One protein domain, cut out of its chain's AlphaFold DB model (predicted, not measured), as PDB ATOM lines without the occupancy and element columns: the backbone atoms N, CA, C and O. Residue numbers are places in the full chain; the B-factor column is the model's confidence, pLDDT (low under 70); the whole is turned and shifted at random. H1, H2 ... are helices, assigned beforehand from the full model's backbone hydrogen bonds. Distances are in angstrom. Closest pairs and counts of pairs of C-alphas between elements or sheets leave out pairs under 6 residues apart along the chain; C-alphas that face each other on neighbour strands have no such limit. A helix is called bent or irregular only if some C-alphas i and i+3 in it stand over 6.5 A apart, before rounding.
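AT A GLANCE: This is residues 25 to 99 of the 153 residues of a protein of Adlercreutzia equolifaciens (UniProt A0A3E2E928). A long helix, H4, and the shorter H3 meet at a corner like a lopsided V, and H2 lies inside the V, side by side with part of the H3-near half of H4 and with its last end against H3. The small helix H1 sits at the first end of H2, away from H4, while H4 runs on well past H2 and residues 93 to 99 fold back beside it. The printed part has 75 residues with four named helices, H1, H2, H3 and H4 in that order, and no named strand; the class is all helix. The whole is loose and flat, with a radius of gyration of the C-alphas of 14.6 A and spans of 41 by 29 by 15 A.

IN THESE COORDINATES: H1 covers residues 27 to 33, beginning at C-alpha 27 at (105.029, 166.458, 111.492). It is irregular, but only just: C-alphas 30 and 33 are 6.7 A apart. H2 covers residues 36 to 46 and measures 15.3 A from first to last C-alpha. H3 covers residues 54 to 63, 17.1 A long, ending at C-alpha 63 at (114.921, 152.754, 123.599). H4, the longest, covers residues 67 to 92 and measures 36.6 A, ending at C-alpha 92 at (91.104, 181.183, 132.401).

HOW THE PARTS SIT: H2 is the hub, touching the three other helices. H1 and H2 only just touch, with 3 pairs of C-alphas within 8 A, and only at the corner by their link; the closest C-alphas are those of Leu 32 and Thr 39, 5.6 A apart. H2 and H3 touch, about perpendicular at 74 degrees, with the closest C-alphas those of Ile 46 and Lys 59, 6.4 A apart. H4 touches H2 with residues 72 to 76 alone, at a shallow tilt of 14 degrees, opposite ways; the closest C-alphas are those of Leu 38 and Ile 76, 6.5 A apart. H3 and H4 are close but not clearly touching, at a steep tilt of 61 degrees; the closest C-alphas, of Phe 63 and Phe 69, are 6.5 A apart. H1 and H4 are apart, and H1 and H3 are only just apart, 8.1 A at the closest. In H2 and H4 every O i to N i+4 pair is within hydrogen-bond range; in H1 it is 1 of 3, beside 1 of 4 O i to N i+3 pairs, and in H3 0 of 6, beside 7 of 7.

THE WHOLE: The C-alphas farthest apart, of Glu 62 and Gly 93, are 42.0 A apart. The printed part has no cut. The links from H1 to H2 and from H3 to H4 are tight, the link from H2 to H3 is short, and no link is long. The mean pLDDT of the printed part is 97.0, and no printed residue is under 70.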
ATOM      1  N   ILE A  25      98.691 163.873 109.241       94.69
ATOM      2  CA  ILE A  25      99.047 165.184 109.794       94.69
ATOM      3  C   ILE A  25     100.491 165.526 109.431       94.69
ATOM      4  O   ILE A  25     101.337 164.651 109.287       94.69
ATOM      5  N   THR A  26     100.805 166.816 109.304       93.69
ATOM      6  CA  THR A  26     102.184 167.243 109.036       93.69
ATOM      7  C   THR A  26     103.027 167.262 110.314       93.69
ATOM      8  O   THR A  26     102.738 168.008 111.254       93.69
ATOM      9  N   PHE A  27     104.121 166.501 110.337       93.50
ATOM     10  CA  PHE A  27     105.029 166.458 111.492       93.50
ATOM     11  C   PHE A  27     105.774 167.771 111.716       93.50
ATOM     12  O   PHE A  27     106.125 168.094 112.848       93.50
ATOM     13  N   ARG A  28     105.917 168.607 110.676       92.69
ATOM     14  CA  ARG A  28     106.493 169.953 110.815       92.69
ATOM     15  C   ARG A  28     105.777 170.773 111.886       92.69
ATOM     16  O   ARG A  28     106.427 171.430 112.690       92.69
ATOM     17  N   ARG A  29     104.443 170.715 111.920       94.56
ATOM     18  CA  ARG A  29     103.644 171.448 112.909       94.56
ATOM     19  C   ARG A  29     103.410 170.638 114.178       94.56
ATOM     20  O   ARG A  29     103.512 171.204 115.258       94.56
ATOM     21  N   TRP A  30     103.092 169.353 114.033       96.06
ATOM     22  CA  TRP A  30     102.602 168.501 115.123       96.06
ATOM     23  C   TRP A  30     103.687 167.734 115.888       96.06
ATOM     24  O   TRP A  30     103.362 166.996 116.813       96.06
ATOM     25  N   LEU A  31     104.956 167.929 115.530       95.69
ATOM     26  CA  LEU A  31     106.109 167.438 116.282       95.69
ATOM     27  C   LEU A  31     107.198 168.517 116.335       95.69
ATOM     28  O   LEU A  31     107.426 169.101 117.393       95.69
ATOM     29  N   LEU A  32     107.764 168.874 115.175       95.50
ATOM     30  CA  LEU A  32     108.971 169.710 115.091       95.50
ATOM     31  C   LEU A  32     108.774 171.111 115.679       95.50
ATOM     32  O   LEU A  32     109.618 171.623 116.409       95.50
ATOM     33  N   SER A  33     107.652 171.756 115.351       95.44
ATOM     34  CA  SER A  33     107.381 173.117 115.808       95.44
ATOM     35  C   SER A  33     106.735 173.180 117.187       95.44
ATOM     36  O   SER A  33     107.000 174.137 117.911       95.44
ATOM     37  N   CYS A  34     105.837 172.249 117.524       96.19
ATOM     38  CA  CYS A  34     105.057 172.333 118.759       96.19
ATOM     39  C   CYS A  34     105.760 171.717 119.974       96.19
ATOM     40  O   CYS A  34     105.347 171.996 121.093       96.19
ATOM     41  N   ASN A  35     106.782 170.880 119.769       97.56
ATOM     42  CA  ASN A  35     107.521 170.234 120.848       97.56
ATOM     43  C   ASN A  35     108.997 170.071 120.456       97.56
ATOM     44  O   ASN A  35     109.438 168.999 120.033       97.56
ATOM     45  N   ARG A  36     109.743 171.177 120.537       97.50
ATOM     46  CA  ARG A  36     111.148 171.240 120.106       97.50
ATOM     47  C   ARG A  36     112.036 170.360 120.974       97.50
ATOM     48  O   ARG A  36     112.907 169.691 120.447       97.50
ATOM     49  N   GLU A  37     111.766 170.309 122.272       98.00
ATOM     50  CA  GLU A  37     112.507 169.491 123.227       98.00
ATOM     51  C   GLU A  37     112.356 167.996 122.921       98.00
ATOM     52  O   GLU A  37     113.351 167.281 122.841       98.00
ATOM     53  N   LEU A  38     111.127 167.527 122.653       98.25
ATOM     54  CA  LEU A  38     110.900 166.147 122.205       98.25
ATOM     55  C   LEU A  38     111.583 165.874 120.864       98.25
ATOM     56  O   LEU A  38     112.159 164.813 120.662       98.25
ATOM     57  N   THR A  39     111.505 166.836 119.949       97.88
ATOM     58  CA  THR A  39     112.124 166.730 118.629       97.88
ATOM     59  C   THR A  39     113.639 166.559 118.745       97.88
ATOM     60  O   THR A  39     114.183 165.648 118.130       97.88
ATOM     61  N   SER A  40     114.305 167.354 119.588       98.00
ATOM     62  CA  SER A  40     115.736 167.217 119.869       98.00
ATOM     63  C   SER A  40     116.084 165.866 120.494       98.00
ATOM     64  O   SER A  40     117.035 165.237 120.047       98.00
ATOM     65  N   LEU A  41     115.288 165.368 121.450       98.25
ATOM     66  CA  LEU A  41     115.519 164.044 122.042       98.25
ATOM     67  C   LEU A  41     115.448 162.920 120.993       98.25
ATOM     68  O   LEU A  41     116.285 162.022 120.987       98.25
ATOM     69  N   ILE A  42     114.468 162.976 120.087       98.06
ATOM     70  CA  ILE A  42     114.349 161.997 118.997       98.06
ATOM     71  C   ILE A  42     115.548 162.113 118.044       98.06
ATOM     72  O   ILE A  42     116.111 161.097 117.646       98.06
ATOM     73  N   GLU A  43     115.968 163.334 117.699       97.50
ATOM     74  CA  GLU A  43     117.137 163.560 116.837       97.50
ATOM     75  C   GLU A  43     118.432 163.006 117.424       97.50
ATOM     76  O   GLU A  43     119.243 162.461 116.680       97.50
ATOM     77  N   GLU A  44     118.625 163.128 118.735       97.25
ATOM     78  CA  GLU A  44     119.776 162.549 119.430       97.25
ATOM     79  C   GLU A  44     119.745 161.018 119.415       97.25
ATOM     80  O   GLU A  44     120.786 160.395 119.220       97.25
ATOM     81  N   GLY A  45     118.566 160.412 119.592       96.81
ATOM     82  CA  GLY A  45     118.423 158.956 119.650       96.81
ATOM     83  C   GLY A  45     118.550 158.267 118.291       96.81
ATOM     84  O   GLY A  45     119.251 157.269 118.168       96.81
ATOM     85  N   ILE A  46     117.876 158.785 117.258       97.56
ATOM     86  CA  ILE A  46     117.733 158.089 115.962       97.56
ATOM     87  C   ILE A  46     118.207 158.909 114.752       97.56
ATOM     88  O   ILE A  46     118.096 158.459 113.609       97.56
ATOM     89  N   GLY A  47     118.739 160.115 114.972       96.81
ATOM     90  CA  GLY A  47     119.154 161.035 113.915       96.81
ATOM     91  C   GLY A  47     118.004 161.853 113.312       96.81
ATOM     92  O   GLY A  47     116.864 161.831 113.763       96.81
ATOM     93  N   CYS A  48     118.296 162.619 112.257       96.31
ATOM     94  CA  CYS A  48     117.341 163.554 111.636       96.31
ATOM     95  C   CYS A  48     116.466 162.956 110.519       96.31
ATOM     96  O   CYS A  48     115.680 163.694 109.914       96.31
ATOM     97  N   GLY A  49     116.607 161.666 110.201       95.88
ATOM     98  CA  GLY A  49     115.906 161.032 109.077       95.88
ATOM     99  C   GLY A  49     114.379 161.103 109.199       95.88
ATOM    100  O   GLY A  49     113.695 161.461 108.234       95.88
ATOM    101  N   PHE A  50     113.860 160.987 110.431       96.00
ATOM    102  CA  PHE A  50     112.421 161.057 110.728       96.00
ATOM    103  C   PHE A  50     111.723 162.365 110.313       96.00
ATOM    104  O   PHE A  50     110.499 162.428 110.183       96.00
ATOM    105  N   LYS A  51     112.485 163.448 110.096       94.44
ATOM    106  CA  LYS A  51     111.940 164.727 109.612       94.44
ATOM    107  C   LYS A  51     111.450 164.641 108.166       94.44
ATOM    108  O   LYS A  51     110.623 165.462 107.760       94.44
ATOM    109  N   LYS A  52     112.008 163.713 107.383       93.19
ATOM    110  CA  LYS A  52     111.657 163.464 105.980       93.19
ATOM    111  C   LYS A  52     110.806 162.209 105.833       93.19
ATOM    112  O   LYS A  52     109.861 162.245 105.050       93.19
ATOM    113  N   ASP A  53     111.129 161.165 106.589       94.62
ATOM    114  CA  ASP A  53     110.464 159.867 106.532       94.62
ATOM    115  C   ASP A  53     109.949 159.450 107.915       94.62
ATOM    116  O   ASP A  53     110.724 159.117 108.803       94.62
ATOM    117  N   ALA A  54     108.631 159.486 108.109       93.00
ATOM    118  CA  ALA A  54     108.006 159.198 109.397       93.00
ATOM    119  C   ALA A  54     108.268 157.769 109.899       93.00
ATOM    120  O   ALA A  54     108.261 157.563 111.114       93.00
ATOM    121  N   ASP A  55     108.522 156.821 108.996       95.25
ATOM    122  CA  ASP A  55     108.716 155.408 109.333       95.25
ATOM    123  C   ASP A  55     110.008 155.199 110.140       95.25
ATOM    124  O   ASP A  55     110.107 154.287 110.958       95.25
ATOM    125  N   GLU A  56     110.973 156.120 110.041       96.75
ATOM    126  CA  GLU A  56     112.178 156.082 110.873       96.75
ATOM    127  C   GLU A  56     111.897 156.218 112.377       96.75
ATOM    128  O   GLU A  56     112.744 155.828 113.183       96.75
ATOM    129  N   LEU A  57     110.721 156.719 112.784       96.94
ATOM    130  CA  LEU A  57     110.323 156.755 114.196       96.94
ATOM    131  C   LEU A  57     110.225 155.355 114.820       96.94
ATOM    132  O   LEU A  57     110.337 155.247 116.039       96.94
ATOM    133  N   GLU A  58     110.069 154.286 114.031       97.62
ATOM    134  CA  GLU A  58     110.077 152.910 114.546       97.62
ATOM    135  C   GLU A  58     111.393 152.545 115.245       97.62
ATOM    136  O   GLU A  58     111.385 151.762 116.195       97.62
ATOM    137  N   LYS A  59     112.512 153.180 114.868       97.75
ATOM    138  CA  LYS A  59     113.815 153.003 115.532       97.75
ATOM    139  C   LYS A  59     113.769 153.369 117.021       97.75
ATOM    140  O   LYS A  59     114.556 152.852 117.803       97.75
ATOM    141  N   LEU A  60     112.806 154.197 117.453       97.69
ATOM    142  CA  LEU A  60     112.618 154.519 118.873       97.69
ATOM    143  C   LEU A  60     112.271 153.287 119.725       97.69
ATOM    144  O   LEU A  60     112.441 153.327 120.943       97.69
ATOM    145  N   LEU A  61     111.818 152.184 119.115       97.44
ATOM    146  CA  LEU A  61     111.560 150.924 119.816       97.44
ATOM    147  C   LEU A  61     112.820 150.327 120.460       97.44
ATOM    148  O   LEU A  61     112.691 149.547 121.407       97.44
ATOM    149  N   GLU A  62     114.015 150.704 119.998       97.00
ATOM    150  CA  GLU A  62     115.287 150.309 120.616       97.00
ATOM    151  C   GLU A  62     115.435 150.883 122.037       97.00
ATOM    152  O   GLU A  62     115.976 150.214 122.917       97.00
ATOM    153  N   PHE A  63     114.843 152.051 122.311       97.38
ATOM    154  CA  PHE A  63     114.921 152.754 123.599       97.38
ATOM    155  C   PHE A  63     113.810 152.368 124.589       97.38
ATOM    156  O   PHE A  63     113.696 152.954 125.663       97.38
ATOM    157  N   LYS A  64     112.970 151.372 124.270       96.44
ATOM    158  CA  LYS A  64     111.804 151.002 125.103       96.44
ATOM    159  C   LYS A  64     112.145 150.580 126.541       96.44
ATOM    160  O   LYS A  64     111.266 150.615 127.392       96.44
ATOM    161  N   ASN A  65     113.383 150.142 126.776       97.31
ATOM    162  CA  ASN A  65     113.909 149.722 128.079       97.31
ATOM    163  C   ASN A  65     115.114 150.578 128.515       97.31
ATOM    164  O   ASN A  65     115.808 150.213 129.460       97.31
ATOM    165  N   ASP A  66     115.403 151.667 127.802       97.94
ATOM    166  CA  ASP A  66     116.476 152.594 128.155       97.94
ATOM    167  C   ASP A  66     115.943 153.583 129.197       97.94
ATOM    168  O   ASP A  66     115.206 154.518 128.877       97.94
ATOM    169  N   GLU A  67     116.284 153.352 130.467       97.88
ATOM    170  CA  GLU A  67     115.818 154.188 131.575       97.88
ATOM    171  C   GLU A  67     116.252 155.650 131.430       97.88
ATOM    172  O   GLU A  67     115.486 156.549 131.778       97.88
ATOM    173  N   GLU A  68     117.441 155.923 130.888       97.69
ATOM    174  CA  GLU A  68     117.914 157.294 130.700       97.69
ATOM    175  C   GLU A  68     117.051 158.017 129.661       97.69
ATOM    176  O   GLU A  68     116.551 159.120 129.914       97.69
ATOM    177  N   PHE A  69     116.806 157.370 128.519       97.94
ATOM    178  CA  PHE A  69     115.948 157.918 127.473       97.94
ATOM    179  C   PHE A  69     114.515 158.150 127.974       97.94
ATOM    180  O   PHE A  69     113.938 159.221 127.753       97.94
ATOM    181  N   LEU A  70     113.945 157.174 128.689       98.19
ATOM    182  CA  LEU A  70     112.589 157.256 129.233       98.19
ATOM    183  C   LEU A  70     112.450 158.360 130.290       98.19
ATOM    184  O   LEU A  70     111.475 159.113 130.248       98.19
ATOM    185  N   ASN A  71     113.438 158.528 131.172       98.31
ATOM    186  CA  ASN A  71     113.447 159.600 132.171       98.31
ATOM    187  C   ASN A  71     113.496 160.988 131.512       98.31
ATOM    188  O   ASN A  71     112.770 161.903 131.910       98.31
ATOM    189  N   ARG A  72     114.308 161.156 130.460       98.31
ATOM    190  CA  ARG A  72     114.356 162.407 129.679       98.31
ATOM    191  C   ARG A  72     113.028 162.675 128.968       98.31
ATOM    192  O   ARG A  72     112.546 163.810 128.968       98.31
ATOM    193  N   LEU A  73     112.408 161.641 128.397       98.38
ATOM    194  CA  LEU A  73     111.094 161.736 127.761       98.38
ATOM    195  C   LEU A  73     110.003 162.157 128.761       98.38
ATOM    196  O   LEU A  73     109.171 163.017 128.448       98.38
ATOM    197  N   GLU A  74     110.013 161.583 129.965       97.88
ATOM    198  CA  GLU A  74     109.090 161.940 131.042       97.88
ATOM    199  C   GLU A  74     109.293 163.387 131.508       97.88
ATOM    200  O   GLU A  74     108.317 164.134 131.622       97.88
ATOM    201  N   ALA A  75     110.542 163.829 131.681       98.44
ATOM    202  CA  ALA A  75     110.858 165.213 132.030       98.44
ATOM    203  C   ALA A  75     110.299 166.201 130.991       98.44
ATOM    204  O   ALA A  75     109.595 167.151 131.344       98.44
ATOM    205  N   ILE A  76     110.490 165.922 129.694       98.56
ATOM    206  CA  ILE A  76     109.921 166.733 128.604       98.56
ATOM    207  C   ILE A  76     108.389 166.749 128.666       98.56
ATOM    208  O   ILE A  76     107.753 167.782 128.423       98.56
ATOM    209  N   LYS A  77     107.748 165.614 128.974       98.44
ATOM    210  CA  LYS A  77     106.291 165.564 129.146       98.44
ATOM    211  C   LYS A  77     105.848 166.442 130.314       98.44
ATOM    212  O   LYS A  77     104.894 167.204 130.152       98.44
ATOM    213  N   MET A  78     106.531 166.350 131.451       98.44
ATOM    214  CA  MET A  78     106.231 167.127 132.649       98.44
ATOM    215  C   MET A  78     106.381 168.632 132.401       98.44
ATOM    216  O   MET A  78     105.481 169.405 132.730       98.44
ATOM    217  N   ASP A  79     107.449 169.059 131.733       98.44
ATOM    218  CA  ASP A  79     107.660 170.472 131.410       98.44
ATOM    219  C   ASP A  79     106.589 171.014 130.461       98.44
ATOM    220  O   ASP A  79     106.075 172.118 130.650       98.44
ATOM    221  N   ASN A  80     106.155 170.211 129.488       98.50
ATOM    222  CA  ASN A  80     105.028 170.569 128.629       98.50
ATOM    223  C   ASN A  80     103.705 170.686 129.409       98.50
ATOM    224  O   ASN A  80     102.903 171.576 129.117       98.50
ATOM    225  N   LYS A  81     103.480 169.845 130.428       98.50
ATOM    226  CA  LYS A  81     102.308 169.963 131.316       98.50
ATOM    227  C   LYS A  81     102.359 171.241 132.148       98.50
ATOM    228  O   LYS A  81     101.345 171.926 132.237       98.50
ATOM    229  N   LYS A  82     103.527 171.612 132.681       98.50
ATOM    230  CA  LYS A  82     103.723 172.880 133.408       98.50
ATOM    231  C   LYS A  82     103.462 174.096 132.515       98.50
ATOM    232  O   LYS A  82     102.749 175.006 132.929       98.50
ATOM    233  N   LYS A  83     103.958 174.089 131.269       98.31
ATOM    234  CA  LYS A  83     103.673 175.145 130.278       98.31
ATOM    235  C   LYS A  83     102.171 175.274 130.001       98.31
ATOM    236  O   LYS A  83     101.650 176.386 129.965       98.31
ATOM    237  N   LEU A  84     101.464 174.152 129.838       98.19
ATOM    238  CA  LEU A  84     100.010 174.159 129.643       98.19
ATOM    239  C   LEU A  84      99.260 174.655 130.889       98.19
ATOM    240  O   LEU A  84      98.315 175.426 130.752       98.19
ATOM    241  N   ALA A  85      99.683 174.249 132.087       98.38
ATOM    242  CA  ALA A  85      99.097 174.715 133.342       98.38
ATOM    243  C   ALA A  85      99.239 176.236 133.503       98.38
ATOM    244  O   ALA A  85      98.252 176.913 133.777       98.38
ATOM    245  N   ALA A  86     100.430 176.781 133.231       98.38
ATOM    246  CA  ALA A  86     100.665 178.224 133.240       98.38
ATOM    247  C   ALA A  86      99.790 178.959 132.209       98.38
ATOM    248  O   ALA A  86      99.201 179.990 132.523       98.38
ATOM    249  N   PHE A  87      99.646 178.404 131.002       98.25
ATOM    250  CA  PHE A  87      98.778 178.971 129.969       98.25
ATOM    251  C   PHE A  87      97.300 179.003 130.393       98.25
ATOM    252  O   PHE A  87      96.626 180.009 130.184       98.25
ATOM    253  N   ILE A  88      96.788 177.930 131.004       98.00
ATOM    254  CA  ILE A  88      95.399 177.871 131.490       98.00
ATOM    255  C   ILE A  88      95.187 178.852 132.647       98.00
ATOM    256  O   ILE A  88      94.186 179.564 132.653       98.00
ATOM    257  N   GLN A  89      96.146 178.960 133.569       98.00
ATOM    258  CA  GLN A  89      96.092 179.953 134.641       98.00
ATOM    259  C   GLN A  89      96.035 181.381 134.081       98.00
ATOM    260  O   GLN A  89      95.245 182.194 134.551       98.00
ATOM    261  N   GLU A  90      96.843 181.692 133.065       98.12
ATOM    262  CA  GLU A  90      96.869 183.019 132.440       98.12
ATOM    263  C   GLU A  90      95.560 183.345 131.702       98.12
ATOM    264  O   GLU A  90      95.078 184.474 131.778       98.12
ATOM    265  N   LYS A  91      94.989 182.383 130.963       97.00
ATOM    266  CA  LYS A  91      93.812 182.624 130.109       97.00
ATOM    267  C   LYS A  91      92.477 182.493 130.826       97.00
ATOM    268  O   LYS A  91      91.566 183.255 130.521       97.00
ATOM    269  N   GLU A  92      92.369 181.555 131.758       96.12
ATOM    270  CA  GLU A  92      91.104 181.183 132.401       96.12
ATOM    271  C   GLU A  92      91.113 181.450 133.916       96.12
ATOM    272  O   GLU A  92      90.078 181.329 134.566       96.12
ATOM    273  N   GLY A  93      92.264 181.800 134.507       97.06
ATOM    274  CA  GLY A  93      92.394 182.024 135.952       97.06
ATOM    275  C   GLY A  93      92.327 180.748 136.799       97.06
ATOM    276  O   GLY A  93      92.187 180.842 138.018       97.06
ATOM    277  N   VAL A  94      92.401 179.569 136.169       96.38
ATOM    278  CA  VAL A  94      92.255 178.262 136.824       96.38
ATOM    279  C   VAL A  94      93.611 177.599 137.033       96.38
ATOM    280  O   VAL A  94      94.329 177.321 136.071       96.38
ATOM    281  N   GLU A  95      93.908 177.258 138.285       97.38
ATOM    282  CA  GLU A  95      95.115 176.517 138.643       97.38
ATOM    283  C   GLU A  95      94.862 175.013 138.498       97.38
ATOM    284  O   GLU A  95      93.886 174.474 139.026       97.38
ATOM    285  N   ILE A  96      95.743 174.318 137.775       97.44
ATOM    286  CA  ILE A  96      95.664 172.867 137.578       97.44
ATOM    287  C   ILE A  96      96.950 172.182 138.037       97.44
ATOM    288  O   ILE A  96      98.043 172.714 137.864       97.44
ATOM    289  N   ASN A  97      96.822 170.971 138.583       96.88
ATOM    290  CA  ASN A  97      97.953 170.207 139.104       96.88
ATOM    291  C   ASN A  97      98.730 169.500 137.969       96.88
ATOM    292  O   ASN A  97      98.214 168.511 137.433       96.88
ATOM    293  N   PRO A  98      99.970 169.908 137.631       97.56
ATOM    294  CA  PRO A  98     100.762 169.270 136.581       97.56
ATOM    295  C   PRO A  98     101.208 167.839 136.915       97.56
ATOM    296  O   PRO A  98     101.583 167.121 135.994       97.56
ATOM    297  N   ASP A  99     101.117 167.372 138.163       97.06
ATOM    298  CA  ASP A  99     101.408 165.980 138.542       97.06
ATOM    299  C   ASP A  99     100.227 165.033 138.271       97.06
ATOM    300  O   ASP A  99     100.379 163.814 138.239       97.06
TER     301      ASP A  99